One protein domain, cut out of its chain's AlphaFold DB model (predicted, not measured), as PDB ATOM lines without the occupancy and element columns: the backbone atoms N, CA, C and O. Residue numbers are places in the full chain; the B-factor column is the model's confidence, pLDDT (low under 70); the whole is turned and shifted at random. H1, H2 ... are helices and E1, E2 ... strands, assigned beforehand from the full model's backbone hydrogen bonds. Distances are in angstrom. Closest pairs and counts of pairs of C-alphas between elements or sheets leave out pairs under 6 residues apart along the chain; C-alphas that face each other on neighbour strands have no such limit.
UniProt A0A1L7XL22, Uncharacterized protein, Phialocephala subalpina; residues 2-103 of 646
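What this domain is: This is residues 2 to 103 of the 646 residues of an uncharacterized protein of Phialocephala subalpina (UniProt A0A1L7XL22). What is the overall picture? A strongly twisted sheet of three strands is covered by two helices, H1 and H2, side by side on one face in two layers; after H2 a long loop leads to the short strand E4, near H1. What are the parts? The printed part has 102 residues, with two named helices and four named strands in the order H1, E1, E2, E3, H2, E4, the class being mixed, helices and strands; the antiparallel sheet E1 - E2 - E3 is a meander, each strand the antiparallel neighbour of the one before. How large is it? It is compact, radius of gyration of the C-alphas 14.4 A, spanning 45 by 38 by 25 A.

Where its parts are: Where is the sheet? E1 is residues 22 to 30, 24.7 A; E2 35 to 44, 28.1 A; E3 49 to 55, 17.7 A. Where are the others? H1, residues 2 to 18, 24.5 A, begins at C-alpha 2 (27.470, 77.954, 117.844); H2 is 63 to 84, 31.6 A; E4, 99 to 103, 12.0 A, ends at C-alpha 103 (24.752, 98.473, 116.003).

How they stand to each other: How are the strands joined? In hairpin E1 and E2, N 23 and O 41 are 2.8 A apart, within hydrogen-bond range; in hairpin E2 and E3, N 42 and O 51, 2.9 A. How do the helices sit? H1 is on the sheet, height 7.5 A, closest C-alphas Lys 15 and Val 22, 5.8 A; H2 is on it, height 9.1 A, closest Ala 66 and Ala 38, 5.2 A. H1 and H2 touch, closest C-alphas Leu 10 and Leu 71, 5.2 A, the same way at a shallow tilt of 34 degrees, only just short of steep. In both, every O i to N i+4 pair is within hydrogen-bond range.

The domain as a whole: Is it unbroken? The printed part has no cut; H2 to E4 is a long link. Where is confidence low? Residues 90 to 103 are under 70.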
ATOM      1  N   ALA A   2      28.804  77.524 117.373       76.69
ATOM      2  CA  ALA A   2      27.470  77.954 117.844       76.69
ATOM      3  C   ALA A   2      27.428  78.603 119.251       76.69
ATOM      4  O   ALA A   2      26.838  79.668 119.406       76.69
ATOM      5  N   LEU A   3      28.137  78.030 120.236       80.75
ATOM      6  CA  LEU A   3      28.240  78.552 121.612       80.75
ATOM      7  C   LEU A   3      28.703  80.018 121.720       80.75
ATOM      8  O   LEU A   3      28.381  80.694 122.694       80.75
ATOM      9  N   ASN A   4      29.446  80.535 120.736       87.56
ATOM     10  CA  ASN A   4      29.870  81.936 120.737       87.56
ATOM     11  C   ASN A   4      28.687  82.876 120.455       87.56
ATOM     12  O   ASN A   4      28.657  83.980 120.988       87.56
ATOM     13  N   GLY A   5      27.709  82.436 119.653       93.50
ATOM     14  CA  GLY A   5      26.490  83.194 119.366       93.50
ATOM     15  C   GLY A   5      25.564  83.261 120.578       93.50
ATOM     16  O   GLY A   5      25.176  84.353 120.986       93.50
ATOM     17  N   THR A   6      25.284  82.120 121.218       92.94
ATOM     18  CA  THR A   6      24.434  82.081 122.423       92.94
ATOM     19  C   THR A   6      25.065  82.836 123.594       92.94
ATOM     20  O   THR A   6      24.374  83.612 124.253       92.94
ATOM     21  N   ARG A   7      26.388  82.722 123.808       93.25
ATOM     22  CA  ARG A   7      27.092  83.520 124.830       93.25
ATOM     23  C   ARG A   7      27.082  85.023 124.517       93.25
ATOM     24  O   ARG A   7      26.975  85.818 125.447       93.25
ATOM     25  N   ALA A   8      27.170  85.423 123.246       93.88
ATOM     26  CA  ALA A   8      27.085  86.832 122.852       93.88
ATOM     27  C   ALA A   8      25.675  87.412 123.061       93.88
ATOM     28  O   ALA A   8      25.556  88.502 123.617       93.88
ATOM     29  N   GLN A   9      24.618  86.674 122.694       94.88
ATOM     30  CA  GLN A   9      23.232  87.084 122.952       94.88
ATOM     31  C   GLN A   9      22.959  87.198 124.457       94.88
ATOM     32  O   GLN A   9      22.433  88.211 124.911       94.88
ATOM     33  N   LEU A  10      23.397  86.212 125.246       94.88
ATOM     34  CA  LEU A  10      23.287  86.241 126.705       94.88
ATOM     35  C   LEU A  10      23.990  87.472 127.303       94.88
ATOM     36  O   LEU A  10      23.409  88.168 128.129       94.88
ATOM     37  N   LEU A  11      25.215  87.782 126.864       94.12
ATOM     38  CA  LEU A  11      25.931  88.984 127.309       94.12
ATOM     39  C   LEU A  11      25.218  90.284 126.904       94.12
ATOM     40  O   LEU A  11      25.273  91.247 127.665       94.12
ATOM     41  N   ALA A  12      24.538  90.328 125.755       95.56
ATOM     42  CA  ALA A  12      23.735  91.482 125.352       95.56
ATOM     43  C   ALA A  12      22.490  91.650 126.245       95.56
ATOM     44  O   ALA A  12      22.278  92.734 126.790       95.56
ATOM     45  N   ASN A  13      21.727  90.573 126.470       94.25
ATOM     46  CA  ASN A  13      20.556  90.571 127.353       94.25
ATOM     47  C   ASN A  13      20.939  91.002 128.784       94.25
ATOM     48  O   ASN A  13      20.322  91.895 129.360       94.25
ATOM     49  N   LEU A  14      22.007  90.417 129.342       94.88
ATOM     50  CA  LEU A  14      22.490  90.730 130.689       94.88
ATOM     51  C   LEU A  14      22.999  92.169 130.829       94.88
ATOM     52  O   LEU A  14      22.743  92.796 131.854       94.88
ATOM     53  N   LYS A  15      23.681  92.720 129.815       95.38
ATOM     54  CA  LYS A  15      24.121  94.126 129.838       95.38
ATOM     55  C   LYS A  15      22.958  95.110 129.676       95.38
ATOM     56  O   LYS A  15      23.053  96.225 130.179       95.38
ATOM     57  N   CYS A  16      21.860  94.693 129.038       94.31
ATOM     58  CA  CYS A  16      20.611  95.456 128.982       94.31
ATOM     59  C   CYS A  16      19.855  95.452 130.326       94.31
ATOM     60  O   CYS A  16      19.243  96.457 130.672       94.31
ATOM     61  N   LEU A  17      19.904  94.345 131.075       93.88
ATOM     62  CA  LEU A  17      19.246  94.197 132.383       93.88
ATOM     63  C   LEU A  17      20.026  94.829 133.545       93.88
ATOM     64  O   LEU A  17      19.437  95.464 134.413       93.88
ATOM     65  N   TYR A  18      21.342  94.609 133.587       94.56
ATOM     66  CA  TYR A  18      22.170  94.840 134.779       94.56
ATOM     67  C   TYR A  18      23.361  95.789 134.526       94.56
ATOM     68  O   TYR A  18      24.188  96.004 135.412       94.56
ATOM     69  N   GLY A  19      23.461  96.371 133.325       95.00
ATOM     70  CA  GLY A  19      24.485  97.354 132.956       95.00
ATOM     71  C   GLY A  19      25.771  96.776 132.337       95.00
ATOM     72  O   GLY A  19      25.972  95.562 132.249       95.00
ATOM     73  N   PRO A  20      26.685  97.651 131.872       94.75
ATOM     74  CA  PRO A  20      27.798  97.271 130.999       94.75
ATOM     75  C   PRO A  20      28.844  96.375 131.677       94.75
ATOM     76  O   PRO A  20      29.531  95.629 130.978       94.75
ATOM     77  N   ASN A  21      28.940  96.401 133.009       93.69
ATOM     78  CA  ASN A  21      29.972  95.707 133.789       93.69
ATOM     79  C   ASN A  21      29.661  94.218 134.032       93.69
ATOM     80  O   ASN A  21      30.401  93.538 134.738       93.69
ATOM     81  N   VAL A  22      28.561  93.707 133.466       95.06
ATOM     82  CA  VAL A  22      28.108  92.332 133.701       95.06
ATOM     83  C   VAL A  22      28.786  91.354 132.744       95.06
ATOM     84  O   VAL A  22      28.863  91.589 131.530       95.06
ATOM     85  N   GLU A  23      29.252  90.243 133.303       94.12
ATOM     86  CA  GLU A  23      29.908  89.137 132.617       94.12
ATOM     87  C   GLU A  23      29.229  87.791 132.913       94.12
ATOM     88  O   GLU A  23      28.489  87.621 133.884       94.12
ATOM     89  N   VAL A  24      29.510  86.811 132.048       91.50
ATOM     90  CA  VAL A  24      29.062  85.422 132.195       91.50
ATOM     91  C   VAL A  24      30.259  84.562 132.554       91.50
ATOM     92  O   VAL A  24      31.095  84.272 131.687       91.50
ATOM     93  N   LEU A  25      30.297  84.101 133.801       91.81
ATOM     94  CA  LEU A  25      31.147  82.984 134.202       91.81
ATOM     95  C   LEU A  25      30.420  81.666 133.924       91.81
ATOM     96  O   LEU A  25      29.193  81.579 133.988       91.81
ATOM     97  N   THR A  26      31.176  80.610 133.642       89.50
ATOM     98  CA  THR A  26      30.630  79.250 133.602       89.50
ATOM     99  C   THR A  26      31.559  78.337 134.378       89.50
ATOM    100  O   THR A  26      32.728  78.182 134.031       89.50
ATOM    101  N   LEU A  27      31.038  77.787 135.467       88.19
ATOM    102  CA  LEU A  27      31.750  76.937 136.406       88.19
ATOM    103  C   LEU A  27      31.455  75.470 136.081       88.19
ATOM    104  O   LEU A  27      30.317  75.115 135.779       88.19
ATOM    105  N   CYS A  28      32.464  74.610 136.189       85.25
ATOM    106  CA  CYS A  28      32.235  73.191 136.447       85.25
ATOM    107  C   CYS A  28      32.116  73.039 137.967       85.25
ATOM    108  O   CYS A  28      33.033  73.434 138.689       85.25
ATOM    109  N   VAL A  29      30.970  72.557 138.450       83.00
ATOM    110  CA  VAL A  29      30.643  72.499 139.887       83.00
ATOM    111  C   VAL A  29      30.887  71.102 140.463       83.00
ATOM    112  O   VAL A  29      31.278  70.980 141.620       83.00
ATOM    113  N   ASP A  30      30.715  70.053 139.653       86.44
ATOM    114  CA  ASP A  30      31.036  68.670 140.021       86.44
ATOM    115  C   ASP A  30      31.825  67.998 138.888       86.44
ATOM    116  O   ASP A  30      31.263  67.604 137.864       86.44
ATOM    117  N   THR A  31      33.136  67.857 139.099       82.88
ATOM    118  CA  THR A  31      34.092  67.220 138.175       82.88
ATOM    119  C   THR A  31      33.949  65.697 138.082       82.88
ATOM    120  O   THR A  31      34.654  65.078 137.292       82.88
ATOM    121  N   PHE A  32      33.095  65.074 138.901       86.62
ATOM    122  CA  PHE A  32      32.780  63.641 138.837       86.62
ATOM    123  C   PHE A  32      31.431  63.355 138.161       86.62
ATOM    124  O   PHE A  32      31.095  62.190 137.945       86.62
ATOM    125  N   ARG A  33      30.638  64.392 137.857       86.94
ATOM    126  CA  ARG A  33      29.296  64.273 137.252       86.94
ATOM    127  C   ARG A  33      29.075  65.197 136.051       86.94
ATOM    128  O   ARG A  33      27.933  65.344 135.625       86.94
ATOM    129  N   ASP A  34      30.134  65.845 135.567       89.69
ATOM    130  CA  ASP A  34      30.122  66.814 134.462       89.69
ATOM    131  C   ASP A  34      29.021  67.885 134.599       89.69
ATOM    132  O   ASP A  34      28.368  68.286 133.634       89.69
ATOM    133  N   LYS A  35      28.793  68.351 135.837       92.50
ATOM    134  CA  LYS A  35      27.783  69.377 136.127       92.50
ATOM    135  C   LYS A  35      28.351  70.769 135.925       92.50
ATOM    136  O   LYS A  35      29.311  71.168 136.593       92.50
ATOM    137  N   HIS A  36      27.706  71.529 135.051       93.38
ATOM    138  CA  HIS A  36      28.040  72.914 134.763       93.38
ATOM    139  C   HIS A  36      26.986  73.867 135.325       93.38
ATOM    140  O   HIS A  36      25.791  73.582 135.283       93.38
ATOM    141  N   GLN A  37      27.428  75.034 135.790       94.38
ATOM    142  CA  GLN A  37      26.553  76.150 136.134       94.38
ATOM    143  C   GLN A  37      27.063  77.435 135.488       94.38
ATOM    144  O   GLN A  37      28.237  77.783 135.621       94.38
ATOM    145  N   ALA A  38      26.184  78.165 134.810       94.50
ATOM    146  CA  ALA A  38      26.470  79.512 134.340       94.50
ATOM    147  C   ALA A  38      26.007  80.528 135.391       94.50
ATOM    148  O   ALA A  38      24.941  80.363 135.986       94.50
ATOM    149  N   LEU A  39      26.801  81.575 135.615       94.94
ATOM    150  CA  LEU A  39      26.505  82.668 136.540       94.94
ATOM    151  C   LEU A  39      26.603  84.005 135.803       94.94
ATOM    152  O   LEU A  39      27.606  84.268 135.136       94.94
ATOM    153  N   ALA A  40      25.596  84.858 135.977       94.56
ATOM    154  CA  ALA A  40      25.672  86.268 135.614       94.56
ATOM    155  C   ALA A  40      26.162  87.068 136.826       94.56
ATOM    156  O   ALA A  40      25.486  87.096 137.863       94.56
ATOM    157  N   ILE A  41      27.321  87.713 136.695       95.06
ATOM    158  CA  ILE A  41      27.907  88.561 137.739       95.06
ATOM    159  C   ILE A  41      28.245  89.951 137.193       95.06
ATOM    160  O   ILE A  41      28.673  90.071 136.051       95.06
ATOM    161  N   SER A  42      28.104  90.993 138.010       95.19
ATOM    162  CA  SER A  42      28.856  92.244 137.826       95.19
ATOM    163  C   SER A  42      30.043  92.240 138.779       95.19
ATOM    164  O   SER A  42      29.925  91.748 139.903       95.19
ATOM    165  N   PHE A  43      31.162  92.810 138.339       90.94
ATOM    166  CA  PHE A  43      32.277  93.180 139.203       90.94
ATOM    167  C   PHE A  43      32.389  94.705 139.234       90.94
ATOM    168  O   PHE A  43      32.443  95.350 138.184       90.94
ATOM    169  N   GLU A  44      32.417  95.285 140.432       92.25
ATOM    170  CA  GLU A  44      32.527  96.729 140.624       92.25
ATOM    171  C   GLU A  44      33.956  97.086 141.069       92.25
ATOM    172  O   GLU A  44      34.310  96.916 142.239       92.25
ATOM    173  N   PRO A  45      34.817  97.578 140.155       86.25
ATOM    174  CA  PRO A  45      36.257  97.656 140.397       86.25
ATOM    175  C   PRO A  45      36.652  98.665 141.482       86.25
ATOM    176  O   PRO A  45      37.719  98.520 142.069       86.25
ATOM    177  N   PHE A  46      35.806  99.659 141.767       87.81
ATOM    178  CA  PHE A  46      36.041 100.656 142.818       87.81
ATOM    179  C   PHE A  46      35.872 100.089 144.232       87.81
ATOM    180  O   PHE A  46      36.588 100.495 145.140       87.81
ATOM    181  N   ASN A  47      34.951  99.137 144.400       91.12
ATOM    182  CA  ASN A  47      34.586  98.558 145.695       91.12
ATOM    183  C   ASN A  47      35.146  97.133 145.884       91.12
ATOM    184  O   ASN A  47      34.992  96.549 146.953       91.12
ATOM    185  N   ALA A  48      35.754  96.557 144.837       89.69
ATOM    186  CA  ALA A  48      36.157  95.148 144.732       89.69
ATOM    187  C   ALA A  48      35.020  94.132 145.000       89.69
ATOM    188  O   ALA A  48      35.266  92.939 145.199       89.69
ATOM    189  N   THR A  49      33.769  94.590 144.975       90.94
ATOM    190  CA  THR A  49      32.565  93.787 145.179       90.94
ATOM    191  C   THR A  49      32.168  93.060 143.896       90.94
ATOM    192  O   THR A  49      32.388  93.529 142.777       90.94
ATOM    193  N   TRP A  50      31.545  91.894 144.059       90.00
ATOM    194  CA  TRP A  50      30.909  91.160 142.971       90.00
ATOM    195  C   TRP A  50      29.456  90.861 143.333       90.00
ATOM    196  O   TRP A  50      29.160  90.382 144.427       90.00
ATOM    197  N   THR A  51      28.550  91.129 142.396       92.25
ATOM    198  CA  THR A  51      27.105  90.941 142.577       92.25
ATOM    199  C   THR A  51      26.626  89.863 141.622       92.25
ATOM    200  O   THR A  51      26.737  90.013 140.406       92.25
ATOM    201  N   LYS A  52      26.094  88.767 142.169       93.00
ATOM    202  CA  LYS A  52      25.459  87.679 141.413       93.00
ATOM    203  C   LYS A  52      23.983  88.010 141.187       93.00
ATOM    204  O   LYS A  52      23.245  88.132 142.160       93.00
ATOM    205  N   PHE A  53      23.555  88.089 139.927       90.06
ATOM    206  CA  PHE A  53      22.154  88.365 139.569       90.06
ATOM    207  C   PHE A  53      21.380  87.091 139.242       90.06
ATOM    208  O   PHE A  53      20.348  86.816 139.842       90.06
ATOM    209  N   LEU A  54      21.901  86.293 138.306       87.56
ATOM    210  CA  LEU A  54      21.244  85.094 137.788       87.56
ATOM    211  C   LEU A  54      22.192  83.895 137.823       87.56
ATOM    212  O   LEU A  54      23.420  84.034 137.786       87.56
ATOM    213  N   HIS A  55      21.612  82.701 137.870       90.19
ATOM    214  CA  HIS A  55      22.329  81.443 137.721       90.19
ATOM    215  C   HIS A  55      21.495  80.433 136.944       90.19
ATOM    216  O   HIS A  55      20.277  80.400 137.092       90.19
ATOM    217  N   SER A  56      22.153  79.571 136.169       90.38
ATOM    218  CA  SER A  56      21.490  78.376 135.651       90.38
ATOM    219  C   SER A  56      21.161  77.407 136.789       90.38
ATOM    220  O   SER A  56      21.711  77.485 137.901       90.38
ATOM    221  N   GLU A  57      20.315  76.432 136.488       89.31
ATOM    222  CA  GLU A  57      20.187  75.224 137.301       89.31
ATOM    223  C   GLU A  57      21.528  74.463 137.343       89.31
ATOM    224  O   GLU A  57      22.362  74.579 136.436       89.31
ATOM    225  N   LEU A  58      21.751  73.708 138.424       81.62
ATOM    226  CA  LEU A  58      22.998  72.975 138.698       81.62
ATOM    227  C   LEU A  58      23.125  71.659 137.910       81.62
ATOM    228  O   LEU A  58      24.165  71.007 137.967       81.62
ATOM    229  N   ASP A  59      22.074  71.253 137.203       84.38
ATOM    230  CA  ASP A  59      21.945  69.937 136.570       84.38
ATOM    231  C   ASP A  59      22.238  69.944 135.059       84.38
ATOM    232  O   ASP A  59      22.003  68.956 134.363       84.38
ATOM    233  N   SER A  60      22.809  71.038 134.542       91.88
ATOM    234  CA  SER A  60      23.254  71.113 133.149       91.88
ATOM    235  C   SER A  60      24.476  70.222 132.908       91.88
ATOM    236  O   SER A  60      25.591  70.551 133.309       91.88
ATOM    237  N   SER A  61      24.278  69.130 132.166       92.81
ATOM    238  CA  SER A  61      25.309  68.162 131.745       92.81
ATOM    239  C   SER A  61      26.308  68.687 130.700       92.81
ATOM    240  O   SER A  61      27.074  67.923 130.118       92.81
ATOM    241  N   SER A  62      26.276  69.986 130.394       94.69
ATOM    242  CA  SER A  62      27.256  70.643 129.530       94.69
ATOM    243  C   SER A  62      27.304  72.150 129.777       94.69
ATOM    244  O   SER A  62      26.298  72.779 130.113       94.69
ATOM    245  N   THR A  63      28.464  72.754 129.505       94.19
ATOM    246  CA  THR A  63      28.660  74.214 129.453       94.19
ATOM    247  C   THR A  63      27.630  74.904 128.548       94.19
ATOM    248  O   THR A  63      27.189  76.009 128.851       94.19
ATOM    249  N   GLY A  64      27.229  74.254 127.447       94.44
ATOM    250  CA  GLY A  64      26.219  74.768 126.518       94.44
ATOM    251  C   GLY A  64      24.830  74.840 127.144       94.44
ATOM    252  O   GLY A  64      24.242  75.917 127.173       94.44
ATOM    253  N   GLY A  65      24.358  73.738 127.735       94.44
ATOM    254  CA  GLY A  65      23.069  73.698 128.436       94.44
ATOM    255  C   GLY A  65      22.980  74.712 129.580       94.44
ATOM    256  O   GLY A  65      21.957  75.373 129.732       94.44
ATOM    257  N   ALA A  66      24.079  74.925 130.313       95.50
ATOM    258  CA  ALA A  66      24.141  75.934 131.370       95.50
ATOM    259  C   ALA A  66      23.993  77.368 130.819       95.50
ATOM    260  O   ALA A  66      23.259  78.180 131.384       95.50
ATOM    261  N   ILE A  67      24.651  77.676 129.695       94.69
ATOM    262  CA  ILE A  67      24.538  78.974 129.007       94.69
ATOM    263  C   ILE A  67      23.136  79.165 128.408       94.69
ATOM    264  O   ILE A  67      22.589  80.259 128.505       94.69
ATOM    265  N   GLU A  68      22.529  78.127 127.831       94.75
ATOM    266  CA  GLU A  68      21.173  78.183 127.263       94.75
ATOM    267  C   GLU A  68      20.079  78.298 128.337       94.75
ATOM    268  O   GLU A  68      19.109  79.029 128.144       94.75
ATOM    269  N   SER A  69      20.247  77.635 129.486       94.94
ATOM    270  CA  SER A  69      19.396  77.813 130.671       94.94
ATOM    271  C   SER A  69      19.446  79.266 131.155       94.94
ATOM    272  O   SER A  69      18.404  79.911 131.284       94.94
ATOM    273  N   LEU A  70      20.652  79.822 131.321       94.88
ATOM    274  CA  LEU A  70      20.840  81.211 131.743       94.88
ATOM    275  C   LEU A  70      20.356  82.228 130.689       94.88
ATOM    276  O   LEU A  70      19.883  83.304 131.054       94.88
ATOM    277  N   LEU A  71      20.427  81.892 129.394       95.12
ATOM    278  CA  LEU A  71      19.876  82.702 128.303       95.12
ATOM    279  C   LEU A  71      18.356  82.820 128.423       95.12
ATOM    280  O   LEU A  71      17.866  83.946 128.504       95.12
ATOM    281  N   ARG A  72      17.633  81.698 128.552       94.50
ATOM    282  CA  ARG A  72      16.174  81.720 128.759       94.50
ATOM    283  C   ARG A  72      15.789  82.491 130.021       94.50
ATOM    284  O   ARG A  72      14.792  83.203 130.011       94.50
ATOM    285  N   GLU A  73      16.585  82.402 131.087       95.31
ATOM    286  CA  GLU A  73      16.345  83.194 132.299       95.31
ATOM    287  C   GLU A  73      16.503  84.699 132.047       95.31
ATOM    288  O   GLU A  73      15.628  85.484 132.406       95.31
ATOM    289  N   SER A  74      17.568  85.101 131.343       94.50
ATOM    290  CA  SER A  74      17.764  86.501 130.945       94.50
ATOM    291  C   SER A  74      16.642  87.015 130.034       94.50
ATOM    292  O   SER A  74      16.252  88.170 130.148       94.50
ATOM    293  N   GLU A  75      16.084  86.166 129.168       94.75
ATOM    294  CA  GLU A  75      14.965  86.508 128.285       94.75
ATOM    295  C   GLU A  75      13.654  86.650 129.070       94.75
ATOM    296  O   GLU A  75      12.895  87.584 128.814       94.75
ATOM    297  N   ARG A  76      13.417  85.803 130.086       94.19
ATOM    298  CA  ARG A  76      12.275  85.941 131.006       94.19
ATOM    299  C   ARG A  76      12.345  87.228 131.826       94.19
ATOM    300  O   ARG A  76      11.340  87.931 131.911       94.19
ATOM    301  N   GLU A  77      13.499  87.567 132.397       93.19
ATOM    302  CA  GLU A  77      13.666  88.829 133.138       93.19
ATOM    303  C   GLU A  77      13.559  90.057 132.226       93.19
ATOM    304  O   GLU A  77      12.901  91.037 132.576       93.19
ATOM    305  N   LEU A  78      14.127  89.999 131.021       91.69
ATOM    306  CA  LEU A  78      14.048  91.077 130.031       91.69
ATOM    307  C   LEU A  78      12.609  91.282 129.521       91.69
ATOM    308  O   LEU A  78      12.172  92.424 129.380       91.69
ATOM    309  N   ALA A  79      11.828  90.209 129.357       93.12
ATOM    310  CA  ALA A  79      10.393  90.293 129.078       93.12
ATOM    311  C   ALA A  79       9.603  90.929 130.238       93.12
ATOM    312  O   ALA A  79       8.809  91.841 129.999       93.12
ATOM    313  N   LYS A  80       9.848  90.517 131.495       94.56
ATOM    314  CA  LYS A  80       9.239  91.147 132.687       94.56
ATOM    315  C   LYS A  80       9.566  92.640 132.757       94.56
ATOM    316  O   LYS A  80       8.670  93.448 132.991       94.56
ATOM    317  N   HIS A  81      10.827  93.003 132.528       92.06
ATOM    318  CA  HIS A  81      11.290  94.386 132.576       92.06
ATOM    319  C   HIS A  81      10.624  95.253 131.496       92.06
ATOM    320  O   HIS A  81      10.191  96.367 131.789       92.06
ATOM    321  N   PHE A  82      10.474  94.750 130.265       92.75
ATOM    322  CA  PHE A  82       9.740  95.477 129.227       92.75
ATOM    323  C   PHE A  82       8.247  95.624 129.558       92.75
ATOM    324  O   PHE A  82       7.733  96.742 129.486       92.75
ATOM    325  N   LEU A  83       7.581  94.557 130.016       92.69
ATOM    326  CA  LEU A  83       6.169  94.600 130.418       92.69
ATOM    327  C   LEU A  83       5.913  95.589 131.568       92.69
ATOM    328  O   LEU A  83       4.955  96.357 131.505       92.69
ATOM    329  N   ALA A  84       6.792  95.633 132.575       94.25
ATOM    330  CA  ALA A  84       6.708  96.586 133.686       94.25
ATOM    331  C   ALA A  84       6.848  98.056 133.235       94.25
ATOM    332  O   ALA A  84       6.280  98.947 133.859       94.25
ATOM    333  N   ASN A  85       7.558  98.300 132.130       94.44
ATOM    334  CA  ASN A  85       7.700  99.614 131.500       94.44
ATOM    335  C   ASN A  85       6.632  99.888 130.413       94.44
ATOM    336  O   ASN A  85       6.765 100.842 129.649       94.44
ATOM    337  N   GLY A  86       5.585  99.059 130.309       94.50
ATOM    338  CA  GLY A  86       4.497  99.211 129.331       94.50
ATOM    339  C   GLY A  86       4.816  98.727 127.909       94.50
ATOM    340  O   GLY A  86       3.964  98.818 127.026       94.50
ATOM    341  N   TYR A  87       6.008  98.173 127.668       91.56
ATOM    342  CA  TYR A  87       6.402  97.626 126.370       91.56
ATOM    343  C   TYR A  87       5.981  96.157 126.251       91.56
ATOM    344  O   TYR A  87       6.657  95.247 126.734       91.56
ATOM    345  N   ALA A  88       4.869  95.908 125.560       83.94
ATOM    346  CA  ALA A  88       4.435  94.560 125.204       83.94
ATOM    347  C   ALA A  88       5.316  93.969 124.084       83.94
ATOM    348  O   ALA A  88       4.969  94.036 122.905       83.94
ATOM    349  N   VAL A  89       6.467  93.389 124.442       77.06
ATOM    350  CA  VAL A  89       7.332  92.664 123.493       77.06
ATOM    351  C   VAL A  89       6.760  91.254 123.254       77.06
ATOM    352  O   VAL A  89       6.675  90.471 124.205       77.06
ATOM    353  N   PRO A  90       6.368  90.888 122.016       63.47
ATOM    354  CA  PRO A  90       5.681  89.628 121.736       63.47
ATOM    355  C   PRO A  90       6.657  88.441 121.645       63.47
ATOM    356  O   PRO A  90       6.958  87.931 120.565       63.47
ATOM    357  N   PHE A  91       7.116  87.949 122.799       64.81
ATOM    358  CA  PHE A  91       7.851  86.681 122.921       64.81
ATOM    359  C   PHE A  91       6.920  85.466 122.712       64.81
ATOM    360  O   PHE A  91       6.636  84.702 123.634       64.81
ATOM    361  N   GLN A  92       6.398  85.295 121.494       45.38
ATOM    362  CA  GLN A  92       5.516  84.179 121.145       45.38
ATOM    363  C   GLN A  92       6.302  82.888 120.849       45.38
ATOM    364  O   GLN A  92       6.808  82.687 119.747       45.38
ATOM    365  N   GLY A  93       6.310  81.976 121.827       45.00
ATOM    366  CA  GLY A  93       6.668  80.562 121.654       45.00
ATOM    367  C   GLY A  93       8.079  80.167 122.107       45.00
ATOM    368  O   GLY A  93       8.888  80.990 122.520       45.00
ATOM    369  N   ASN A  94       8.384  78.867 121.995       44.53
ATOM    370  CA  ASN A  94       9.707  78.291 122.301       44.53
ATOM    371  C   ASN A  94      10.820  78.738 121.327       44.53
ATOM    372  O   ASN A  94      11.988  78.404 121.524       44.53
ATOM    373  N   THR A  95      10.469  79.464 120.265       37.66
ATOM    374  CA  THR A  95      11.393  80.064 119.301       37.66
ATOM    375  C   THR A  95      11.506  81.558 119.565       37.66
ATOM    376  O   THR A  95      10.610  82.324 119.213       37.66
ATOM    377  N   VAL A  96      12.625  81.980 120.154       45.12
ATOM    378  CA  VAL A  96      12.932  83.397 120.386       45.12
ATOM    379  C   VAL A  96      12.939  84.140 119.045       45.12
ATOM    380  O   VAL A  96      13.826  83.909 118.219       45.12
ATOM    381  N   GLN A  97      11.988  85.060 118.831       47.31
ATOM    382  CA  GLN A  97      12.126  86.063 117.772       47.31
ATOM    383  C   GLN A  97      13.415  86.830 118.050       47.31
ATOM    384  O   GLN A  97      13.528  87.521 119.063       47.31
ATOM    385  N   THR A  98      14.427  86.642 117.205       40.81
ATOM    386  CA  THR A  98      15.782  87.075 117.541       40.81
ATOM    387  C   THR A  98      15.846  88.597 117.553       40.81
ATOM    388  O   THR A  98      15.843  89.229 116.495       40.81
ATOM    389  N   LEU A  99      15.933  89.181 118.753       40.75
ATOM    390  CA  LEU A  99      16.154  90.610 118.975       40.75
ATOM    391  C   LEU A  99      17.570  90.984 118.519       40.75
ATOM    392  O   LEU A  99      18.497  91.144 119.314       40.75
ATOM    393  N   THR A 100      17.737  91.090 117.201       42.69
ATOM    394  CA  THR A 100      19.001  91.453 116.566       42.69
ATOM    395  C   THR A 100      19.287  92.929 116.802       42.69
ATOM    396  O   THR A 100      18.866  93.808 116.050       42.69
ATOM    397  N   LEU A 101      20.043  93.185 117.868       34.41
ATOM    398  CA  LEU A 101      20.595  94.484 118.229       34.41
ATOM    399  C   LEU A 101      21.587  94.958 117.149       34.41
ATOM    400  O   LEU A 101      22.803  94.773 117.264       34.41
ATOM    401  N   ARG A 102      21.085  95.551 116.060       40.16
ATOM    402  CA  ARG A 102      21.945  96.102 115.008       40.16
ATOM    403  C   ARG A 102      22.595  97.391 115.501       40.16
ATOM    404  O   ARG A 102      21.982  98.455 115.491       40.16
ATOM    405  N   ARG A 103      23.879  97.302 115.863       36.88
ATOM    406  CA  ARG A 103      24.752  98.473 116.003       36.88
ATOM    407  C   ARG A 103      24.747  99.237 114.676       36.88
ATOM    408  O   ARG A 103      25.201  98.696 113.668       36.88
TER     409      ARG A 103